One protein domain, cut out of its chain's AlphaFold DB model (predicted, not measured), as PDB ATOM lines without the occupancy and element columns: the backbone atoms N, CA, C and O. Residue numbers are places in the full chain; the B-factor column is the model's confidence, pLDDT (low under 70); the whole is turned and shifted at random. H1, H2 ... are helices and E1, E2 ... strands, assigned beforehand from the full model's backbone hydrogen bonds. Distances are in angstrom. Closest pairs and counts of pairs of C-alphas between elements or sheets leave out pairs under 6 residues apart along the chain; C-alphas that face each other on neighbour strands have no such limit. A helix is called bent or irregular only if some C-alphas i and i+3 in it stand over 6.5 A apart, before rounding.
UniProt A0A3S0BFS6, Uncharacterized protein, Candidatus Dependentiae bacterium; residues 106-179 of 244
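Overview. This is residues 106 to 179 of the 244 residues of an uncharacterized protein of Candidatus Dependentiae bacterium (UniProt A0A3S0BFS6). The model is a long helical hairpin: H1 and H2 lie side by side and run opposite ways, and a turn at residues 144 to 149 sticks out at one end. At the other end of the hairpin, where H1 begins, the short strand E1 leads through a tight turn into H1, and the first and last printed residues also lie towards this end. The printed part has 74 residues, with one named strand and two named helices in the order E1, H1, H2, and its class is mostly helix. The whole is loose, with a radius of gyration of the C-alphas of 15.5 A, and it is a rod with spans of 49 by 19 by 17 A.

Arrangement. After residues 106 to 110 comes strand E1, residues 111 to 113, which pairs with no named strand. A tight link of 3 residues leads from it to helix H1, residues 117 to 144. The closest C-alphas of E1 and H1 are those of Tyr 112 and Ala 120, 6.1 A apart, and 2 pairs of their C-alphas are within 8 A. A short link of 7 residues leads on to helix H2, residues 152 to 171. H1 and H2 touch, with 17 pairs of C-alphas within 8 A. Their closest C-alphas are those of Lys 125 and Val 169, 6.0 A apart. They run opposite ways at a shallow tilt of 12 degrees and form a helical hairpin, with their centres 11.2 A apart. E1 and H2 are apart. In H2 every O i to N i+4 pair is within hydrogen-bond range; in H1, 23 of 24 are.

Along the chain. E1 runs from His 111, with its C-alpha at (465.424, 398.437, 411.503), to Lys 113. H1 is the longest helix by residues, with 28; it begins at Glu 117, C-alpha at (466.934, 389.529, 416.508), and measures 41.0 A from first to last C-alpha. H2 has 20 residues and measures 28.6 A from Glu 152 to Gly 171, whose C-alpha is at (467.919, 393.541, 431.517). Neither helix is bent.

Size, cuts and confidence. The two C-alphas farthest apart are those of Gly 115 and Pro 146, at 49.6 A. Residues 144 to 149, of which 144 belongs to H1, stand free. The C-alphas of the first and last printed residues, Asp 106 and Pro 179, are 9.0 A apart. The printed part has no cut, and neither of the links between named elements is long. The mean pLDDT of the printed part is 95.7, and no printed residue is under 70.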
ATOM      1  N   ASP A 106     462.558 398.032 415.974       97.50
ATOM      2  CA  ASP A 106     462.749 397.819 417.416       97.50
ATOM      3  C   ASP A 106     461.895 398.726 418.328       97.50
ATOM      4  O   ASP A 106     461.939 398.596 419.555       97.50
ATOM      5  N   GLY A 107     461.100 399.619 417.738       95.62
ATOM      6  CA  GLY A 107     460.280 400.639 418.396       95.62
ATOM      7  C   GLY A 107     460.993 401.978 418.599       95.62
ATOM      8  O   GLY A 107     460.352 402.942 418.999       95.62
ATOM      9  N   MET A 108     462.296 402.056 418.315       94.75
ATOM     10  CA  MET A 108     463.149 403.234 418.523       94.75
ATOM     11  C   MET A 108     463.908 403.611 417.239       94.75
ATOM     12  O   MET A 108     465.024 404.127 417.292       94.75
ATOM     13  N   GLY A 109     463.325 403.309 416.075       93.88
ATOM     14  CA  GLY A 109     463.889 403.650 414.763       93.88
ATOM     15  C   GLY A 109     464.968 402.695 414.240       93.88
ATOM     16  O   GLY A 109     465.423 402.875 413.111       93.88
ATOM     17  N   GLY A 110     465.367 401.672 415.004       96.31
ATOM     18  CA  GLY A 110     466.280 400.636 414.527       96.31
ATOM     19  C   GLY A 110     465.545 399.603 413.679       96.31
ATOM     20  O   GLY A 110     464.629 398.944 414.168       96.31
ATOM     21  N   HIS A 111     465.951 399.454 412.415       97.25
ATOM     22  CA  HIS A 111     465.424 398.437 411.503       97.25
ATOM     23  C   HIS A 111     466.361 397.234 411.430       97.25
ATOM     24  O   HIS A 111     467.576 397.401 411.344       97.25
ATOM     25  N   TYR A 112     465.802 396.028 411.417       97.81
ATOM     26  CA  TYR A 112     466.567 394.785 411.341       97.81
ATOM     27  C   TYR A 112     465.827 393.724 410.520       97.81
ATOM     28  O   TYR A 112     464.601 393.768 410.393       97.81
ATOM     29  N   LYS A 113     466.562 392.772 409.934       98.12
ATOM     30  CA  LYS A 113     465.960 391.659 409.190       98.12
ATOM     31  C   LYS A 113     465.406 390.606 410.145       98.12
ATOM     32  O   LYS A 113     465.977 390.353 411.202       98.12
ATOM     33  N   VAL A 114     464.314 389.954 409.761       97.94
ATOM     34  CA  VAL A 114     463.792 388.787 410.487       97.94
ATOM     35  C   VAL A 114     464.869 387.698 410.528       97.94
ATOM     36  O   VAL A 114     465.414 387.345 409.484       97.94
ATOM     37  N   GLY A 115     465.167 387.181 411.722       98.06
ATOM     38  CA  GLY A 115     466.278 386.256 411.975       98.06
ATOM     39  C   GLY A 115     467.518 386.911 412.602       98.06
ATOM     40  O   GLY A 115     468.331 386.209 413.203       98.06
ATOM     41  N   ASP A 116     467.644 388.241 412.532       98.44
ATOM     42  CA  ASP A 116     468.762 388.993 413.119       98.44
ATOM     43  C   ASP A 116     468.433 389.541 414.528       98.44
ATOM     44  O   ASP A 116     469.061 390.494 414.994       98.44
ATOM     45  N   GLU A 117     467.457 388.970 415.248       98.31
ATOM     46  CA  GLU A 117     466.934 389.529 416.508       98.31
ATOM     47  C   GLU A 117     468.001 389.687 417.601       98.31
ATOM     48  O   GLU A 117     467.957 390.645 418.373       98.31
ATOM     49  N   VAL A 118     468.960 388.758 417.685       98.44
ATOM     50  CA  VAL A 118     470.046 388.814 418.681       98.44
ATOM     51  C   VAL A 118     470.963 389.998 418.396       98.44
ATOM     52  O   VAL A 118     471.253 390.786 419.293       98.44
ATOM     53  N   LYS A 119     471.372 390.161 417.133       98.50
ATOM     54  CA  LYS A 119     472.201 391.288 416.702       98.50
ATOM     55  C   LYS A 119     471.466 392.612 416.919       98.50
ATOM     56  O   LYS A 119     472.030 393.533 417.502       98.50
ATOM     57  N   ALA A 120     470.193 392.673 416.532       98.12
ATOM     58  CA  ALA A 120     469.351 393.849 416.713       98.12
ATOM     59  C   ALA A 120     469.181 394.233 418.192       98.12
ATOM     60  O   ALA A 120     469.184 395.416 418.527       98.12
ATOM     61  N   LEU A 121     469.071 393.255 419.100       98.44
ATOM     62  CA  LEU A 121     469.007 393.514 420.539       98.44
ATOM     63  C   LEU A 121     470.297 394.155 421.069       98.44
ATOM     64  O   LEU A 121     470.225 395.081 421.878       98.44
ATOM     65  N   GLU A 122     471.461 393.688 420.626       98.50
ATOM     66  CA  GLU A 122     472.746 394.246 421.058       98.50
ATOM     67  C   GLU A 122     472.981 395.654 420.488       98.50
ATOM     68  O   GLU A 122     473.416 396.554 421.215       98.50
ATOM     69  N   GLU A 123     472.599 395.898 419.232       98.12
ATOM     70  CA  GLU A 123     472.614 397.239 418.631       98.12
ATOM     71  C   GLU A 123     471.656 398.198 419.355       98.12
ATOM     72  O   GLU A 123     472.039 399.323 419.691       98.12
ATOM     73  N   TYR A 124     470.438 397.741 419.670       98.06
ATOM     74  CA  TYR A 124     469.464 398.490 420.466       98.06
ATOM     75  C   TYR A 124     470.045 398.885 421.827       98.06
ATOM     76  O   TYR A 124     470.034 400.066 422.183       98.06
ATOM     77  N   LYS A 125     470.592 397.917 422.579       98.25
ATOM     78  CA  LYS A 125     471.202 398.174 423.894       98.25
ATOM     79  C   LYS A 125     472.332 399.185 423.782       98.25
ATOM     80  O   LYS A 125     472.372 400.132 424.559       98.25
ATOM     81  N   THR A 126     473.214 399.013 422.802       98.31
ATOM     82  CA  THR A 126     474.353 399.911 422.582       98.31
ATOM     83  C   THR A 126     473.884 401.347 422.344       98.31
ATOM     84  O   THR A 126     474.343 402.263 423.027       98.31
ATOM     85  N   ARG A 127     472.920 401.550 421.434       97.75
ATOM     86  CA  ARG A 127     472.377 402.879 421.119       97.75
ATOM     87  C   ARG A 127     471.696 403.525 422.324       97.75
ATOM     88  O   ARG A 127     471.959 404.685 422.622       97.75
ATOM     89  N   GLN A 128     470.848 402.781 423.029       98.00
ATOM     90  CA  GLN A 128     470.105 403.304 424.178       98.00
ATOM     91  C   GLN A 128     471.019 403.623 425.364       98.00
ATOM     92  O   GLN A 128     470.864 404.660 425.996       98.00
ATOM     93  N   LEU A 129     472.026 402.789 425.638       98.25
ATOM     94  CA  LEU A 129     473.004 403.078 426.689       98.25
ATOM     95  C   LEU A 129     473.850 404.315 426.362       98.25
ATOM     96  O   LEU A 129     474.129 405.109 427.261       98.25
ATOM     97  N   ALA A 130     474.213 404.518 425.091       98.00
ATOM     98  CA  ALA A 130     474.902 405.730 424.652       98.00
ATOM     99  C   ALA A 130     474.025 406.987 424.812       98.00
ATOM    100  O   ALA A 130     474.499 408.016 425.296       98.00
ATOM    101  N   GLU A 131     472.738 406.899 424.470       97.44
ATOM    102  CA  GLU A 131     471.773 407.986 424.664       97.44
ATOM    103  C   GLU A 131     471.579 408.322 426.151       97.44
ATOM    104  O   GLU A 131     471.642 409.490 426.538       97.44
ATOM    105  N   ILE A 132     471.432 407.309 427.010       98.06
ATOM    106  CA  ILE A 132     471.346 407.478 428.467       98.06
ATOM    107  C   ILE A 132     472.605 408.163 429.010       98.06
ATOM    108  O   ILE A 132     472.495 409.096 429.810       98.06
ATOM    109  N   ALA A 133     473.795 407.747 428.568       98.44
ATOM    110  CA  ALA A 133     475.052 408.374 428.970       98.44
ATOM    111  C   ALA A 133     475.105 409.856 428.556       98.44
ATOM    112  O   ALA A 133     475.369 410.717 429.395       98.44
ATOM    113  N   SER A 134     474.746 410.169 427.307       97.38
ATOM    114  CA  SER A 134     474.670 411.551 426.814       97.38
ATOM    115  C   SER A 134     473.674 412.400 427.615       97.38
ATOM    116  O   SER A 134     473.980 413.525 428.021       97.38
ATOM    117  N   ASN A 135     472.499 411.845 427.920       97.25
ATOM    118  CA  ASN A 135     471.483 412.515 428.724       97.25
ATOM    119  C   ASN A 135     471.974 412.774 430.157       97.25
ATOM    120  O   ASN A 135     471.739 413.862 430.686       97.25
ATOM    121  N   ARG A 136     472.705 411.832 430.771       97.62
ATOM    122  CA  ARG A 136     473.328 412.036 432.091       97.62
ATOM    123  C   ARG A 136     474.314 413.190 432.083       97.62
ATOM    124  O   ARG A 136     474.275 414.015 432.994       97.62
ATOM    125  N   ASP A 137     475.174 413.266 431.078       96.56
ATOM    126  CA  ASP A 137     476.158 414.343 430.983       96.56
ATOM    127  C   ASP A 137     475.480 415.702 430.774       96.56
ATOM    128  O   ASP A 137     475.853 416.689 431.416       96.56
ATOM    129  N   ARG A 138     474.394 415.745 429.988       95.50
ATOM    130  CA  ARG A 138     473.555 416.943 429.843       95.50
ATOM    131  C   ARG A 138     472.910 417.372 431.167       95.50
ATOM    132  O   ARG A 138     472.913 418.557 431.486       95.50
ATOM    133  N   ILE A 139     472.405 416.433 431.963       95.31
ATOM    134  CA  ILE A 139     471.797 416.732 433.272       95.31
ATOM    135  C   ILE A 139     472.841 417.220 434.282       95.31
ATOM    136  O   ILE A 139     472.582 418.170 435.020       95.31
ATOM    137  N   LYS A 140     474.043 416.630 434.294       92.62
ATOM    138  CA  LYS A 140     475.159 417.124 435.120       92.62
ATOM    139  C   LYS A 140     475.560 418.543 434.727       92.62
ATOM    140  O   LYS A 140     475.848 419.361 435.590       92.62
ATOM    141  N   LEU A 141     475.537 418.880 433.438       93.38
ATOM    142  CA  LEU A 141     475.788 420.255 433.010       93.38
ATOM    143  C   LEU A 141     474.761 421.228 433.616       93.38
ATOM    144  O   LEU A 141     475.147 422.305 434.075       93.38
ATOM    145  N   TYR A 142     473.483 420.844 433.688       91.88
ATOM    146  CA  TYR A 142     472.440 421.673 434.306       91.88
ATOM    147  C   TYR A 142     472.650 421.897 435.804       91.88
ATOM    148  O   TYR A 142     472.329 422.977 436.292       91.88
ATOM    149  N   SER A 143     473.273 420.959 436.524       88.38
ATOM    150  CA  SER A 143     473.589 421.153 437.947       88.38
ATOM    151  C   SER A 143     474.660 422.215 438.194       88.38
ATOM    152  O   SER A 143     474.777 422.720 439.303       88.38
ATOM    153  N   THR A 144     475.466 422.543 437.182       90.00
ATOM    154  CA  THR A 144     476.568 423.514 437.308       90.00
ATOM    155  C   THR A 144     476.175 424.934 436.911       90.00
ATOM    156  O   THR A 144     476.924 425.874 437.163       90.00
ATOM    157  N   LYS A 145     475.013 425.109 436.269       86.56
ATOM    158  CA  LYS A 145     474.597 426.375 435.662       86.56
ATOM    159  C   LYS A 145     473.224 426.797 436.200       86.56
ATOM    160  O   LYS A 145     472.215 426.250 435.753       86.56
ATOM    161  N   PRO A 146     473.161 427.809 437.090       73.69
ATOM    162  CA  PRO A 146     471.911 428.282 437.699       73.69
ATOM    163  C   PRO A 146     470.838 428.720 436.689       73.69
ATOM    164  O   PRO A 146     469.652 428.748 437.001       73.69
ATOM    165  N   THR A 147     471.244 429.056 435.464       73.31
ATOM    166  CA  THR A 147     470.396 429.655 434.427       73.31
ATOM    167  C   THR A 147     469.393 428.703 433.780       73.31
ATOM    168  O   THR A 147     468.525 429.171 433.051       73.31
ATOM    169  N   TYR A 148     469.473 427.391 434.017       82.31
ATOM    170  CA  TYR A 148     468.547 426.437 433.393       82.31
ATOM    171  C   TYR A 148     467.261 426.196 434.189       82.31
ATOM    172  O   TYR A 148     466.363 425.537 433.675       82.31
ATOM    173  N   GLY A 149     467.141 426.722 435.414       89.25
ATOM    174  CA  GLY A 149     465.905 426.626 436.203       89.25
ATOM    175  C   GLY A 149     465.589 425.228 436.754       89.25
ATOM    176  O   GLY A 149     464.467 424.989 437.187       89.25
ATOM    177  N   TRP A 150     466.554 424.304 436.752       93.94
ATOM    178  CA  TRP A 150     466.394 422.973 437.345       93.94
ATOM    179  C   TRP A 150     466.742 423.008 438.831       93.94
ATOM    180  O   TRP A 150     467.848 423.407 439.199       93.94
ATOM    181  N   SER A 151     465.827 422.552 439.689       92.75
ATOM    182  CA  SER A 151     466.149 422.368 441.104       92.75
ATOM    183  C   SER A 151     467.026 421.126 441.305       92.75
ATOM    184  O   SER A 151     466.983 420.178 440.516       92.75
ATOM    185  N   GLU A 152     467.777 421.062 442.409       92.69
ATOM    186  CA  GLU A 152     468.506 419.837 442.775       92.69
ATOM    187  C   GLU A 152     467.585 418.612 442.852       92.69
ATOM    188  O   GLU A 152     467.982 417.496 442.508       92.69
ATOM    189  N   LYS A 153     466.342 418.817 443.302       94.62
ATOM    190  CA  LYS A 153     465.329 417.767 443.391       94.62
ATOM    191  C   LYS A 153     464.977 417.220 442.006       94.62
ATOM    192  O   LYS A 153     464.885 416.002 441.860       94.62
ATOM    193  N   ASP A 154     464.821 418.086 441.005       94.62
ATOM    194  CA  ASP A 154     464.515 417.685 439.626       94.62
ATOM    195  C   ASP A 154     465.680 416.922 438.996       94.62
ATOM    196  O   ASP A 154     465.479 415.870 438.391       94.62
ATOM    197  N   ILE A 155     466.910 417.389 439.224       94.31
ATOM    198  CA  ILE A 155     468.133 416.728 438.749       94.31
ATOM    199  C   ILE A 155     468.243 415.315 439.330       94.31
ATOM    200  O   ILE A 155     468.442 414.355 438.587       94.31
ATOM    201  N   ARG A 156     468.066 415.157 440.650       95.62
ATOM    202  CA  ARG A 156     468.093 413.835 441.302       95.62
ATOM    203  C   ARG A 156     466.989 412.922 440.773       95.62
ATOM    204  O   ARG A 156     467.246 411.745 440.526       95.62
ATOM    205  N   LYS A 157     465.776 413.454 440.586       96.38
ATOM    206  CA  LYS A 157     464.640 412.702 440.036       96.38
ATOM    207  C   LYS A 157     464.943 412.189 438.628       96.38
ATOM    208  O   LYS A 157     464.669 411.028 438.337       96.38
ATOM    209  N   GLU A 158     465.526 413.027 437.779       97.19
ATOM    210  CA  GLU A 158     465.835 412.660 436.399       97.19
ATOM    211  C   GLU A 158     467.007 411.674 436.302       97.19
ATOM    212  O   GLU A 158     466.933 410.704 435.552       97.19
ATOM    213  N   LEU A 159     468.052 411.835 437.121       96.50
ATOM    214  CA  LEU A 159     469.133 410.846 437.210       96.50
ATOM    215  C   LEU A 159     468.610 409.475 437.665       96.50
ATOM    216  O   LEU A 159     468.952 408.464 437.057       96.50
ATOM    217  N   ALA A 160     467.718 409.439 438.659       97.62
ATOM    218  CA  ALA A 160     467.084 408.198 439.102       97.62
ATOM    219  C   ALA A 160     466.198 407.564 438.011       97.62
ATOM    220  O   ALA A 160     466.150 406.336 437.888       97.62
ATOM    221  N   ARG A 161     465.516 408.380 437.190       98.06
ATOM    222  CA  ARG A 161     464.778 407.902 436.008       98.06
ATOM    223  C   ARG A 161     465.725 407.220 435.016       98.06
ATOM    224  O   ARG A 161     465.427 406.111 434.578       98.06
ATOM    225  N   LEU A 162     466.872 407.837 434.720       97.94
ATOM    226  CA  LEU A 162     467.890 407.274 433.826       97.94
ATOM    227  C   LEU A 162     468.548 406.008 434.394       97.94
ATOM    228  O   LEU A 162     468.802 405.077 433.639       97.94
ATOM    229  N   ASP A 163     468.776 405.918 435.708       98.25
ATOM    230  CA  ASP A 163     469.258 404.690 436.363       98.25
ATOM    231  C   ASP A 163     468.286 403.522 436.183       98.25
ATOM    232  O   ASP A 163     468.696 402.380 435.956       98.25
ATOM    233  N   LYS A 164     466.986 403.802 436.302       98.44
ATOM    234  CA  LYS A 164     465.939 402.810 436.067       98.44
ATOM    235  C   LYS A 164     465.934 402.368 434.604       98.44
ATOM    236  O   LYS A 164     465.968 401.169 434.341       98.44
ATOM    237  N   GLU A 165     465.960 403.323 433.680       98.00
ATOM    238  CA  GLU A 165     465.994 403.070 432.237       98.00
ATOM    239  C   GLU A 165     467.229 402.246 431.833       98.00
ATOM    240  O   GLU A 165     467.113 401.252 431.122       98.00
ATOM    241  N   GLU A 166     468.410 402.571 432.368       98.50
ATOM    242  CA  GLU A 166     469.648 401.830 432.106       98.50
ATOM    243  C   GLU A 166     469.539 400.363 432.543       98.50
ATOM    244  O   GLU A 166     469.953 399.453 431.818       98.50
ATOM    245  N   LYS A 167     468.958 400.113 433.724       98.50
ATOM    246  CA  LYS A 167     468.710 398.755 434.231       98.50
ATOM    247  C   LYS A 167     467.717 398.001 433.352       98.50
ATOM    248  O   LYS A 167     467.941 396.824 433.070       98.50
ATOM    249  N   GLU A 168     466.652 398.661 432.903       98.25
ATOM    250  CA  GLU A 168     465.660 398.077 431.994       98.25
ATOM    251  C   GLU A 168     466.289 397.700 430.644       98.25
ATOM    252  O   GLU A 168     466.105 396.573 430.179       98.25
ATOM    253  N   VAL A 169     467.098 398.587 430.052       97.88
ATOM    254  CA  VAL A 169     467.817 398.332 428.792       97.88
ATOM    255  C   VAL A 169     468.792 397.163 428.945       97.88
ATOM    256  O   VAL A 169     468.767 396.232 428.138       97.88
ATOM    257  N   LYS A 170     469.609 397.153 430.007       98.31
ATOM    258  CA  LYS A 170     470.557 396.057 430.290       98.31
ATOM    259  C   LYS A 170     469.851 394.719 430.520       98.31
ATOM    260  O   LYS A 170     470.336 393.687 430.062       98.31
ATOM    261  N   GLY A 171     468.710 394.733 431.207       98.31
ATOM    262  CA  GLY A 171     467.919 393.541 431.517       98.31
ATOM    263  C   GLY A 171     467.056 393.025 430.362       98.31
ATOM    264  O   GLY A 171     466.484 391.936 430.466       98.31
ATOM    265  N   ARG A 172     466.934 393.776 429.261       98.31
ATOM    266  CA  ARG A 172     466.077 393.412 428.131       98.31
ATOM    267  C   ARG A 172     466.589 392.144 427.436       98.31
ATOM    268  O   ARG A 172     467.734 392.068 426.991       98.31
ATOM    269  N   LYS A 173     465.699 391.153 427.312       98.44
ATOM    270  CA  LYS A 173     465.988 389.828 426.725       98.44
ATOM    271  C   LYS A 173     465.536 389.667 425.272       98.44
ATOM    272  O   LYS A 173     465.908 388.694 424.630       98.44
ATOM    273  N   LYS A 174     464.686 390.569 424.775       98.12
ATOM    274  CA  LYS A 174     464.118 390.533 423.422       98.12
ATOM    275  C   LYS A 174     464.052 391.946 422.860       98.12
ATOM    276  O   LYS A 174     463.726 392.876 423.596       98.12
ATOM    277  N   VAL A 175     464.349 392.093 421.576       98.00
ATOM    278  CA  VAL A 175     464.126 393.342 420.841       98.00
ATOM    279  C   VAL A 175     462.635 393.486 420.504       98.00
ATOM    280  O   VAL A 175     461.920 392.485 420.409       98.00
ATOM    281  N   GLY A 176     462.148 394.725 420.381       95.69
ATOM    282  CA  GLY A 176     460.817 394.986 419.827       95.69
ATOM    283  C   GLY A 176     460.729 394.482 418.385       95.69
ATOM    284  O   GLY A 176     461.753 394.341 417.731       95.69
ATOM    285  N   GLY A 177     459.525 394.186 417.897       95.94
ATOM    286  CA  GLY A 177     459.345 393.563 416.585       95.94
ATOM    287  C   GLY A 177     458.130 394.091 415.845       95.94
ATOM    288  O   GLY A 177     457.228 393.313 415.538       95.94
ATOM    289  N   PHE A 178     458.113 395.395 415.588       97.62
ATOM    290  CA  PHE A 178     457.059 396.086 414.842       97.62
ATOM    291  C   PHE A 178     457.313 396.006 413.328       97.62
ATOM    292  O   PHE A 178     458.448 395.743 412.923       97.62
ATOM    293  N   PRO A 179     456.304 396.239 412.471       97.81
ATOM    294  CA  PRO A 179     456.534 396.378 411.036       97.81
ATOM    295  C   PRO A 179     457.560 397.480 410.734       97.81
ATOM    296  O   PRO A 179     457.447 398.597 411.240       97.81
TER     297      PRO A 179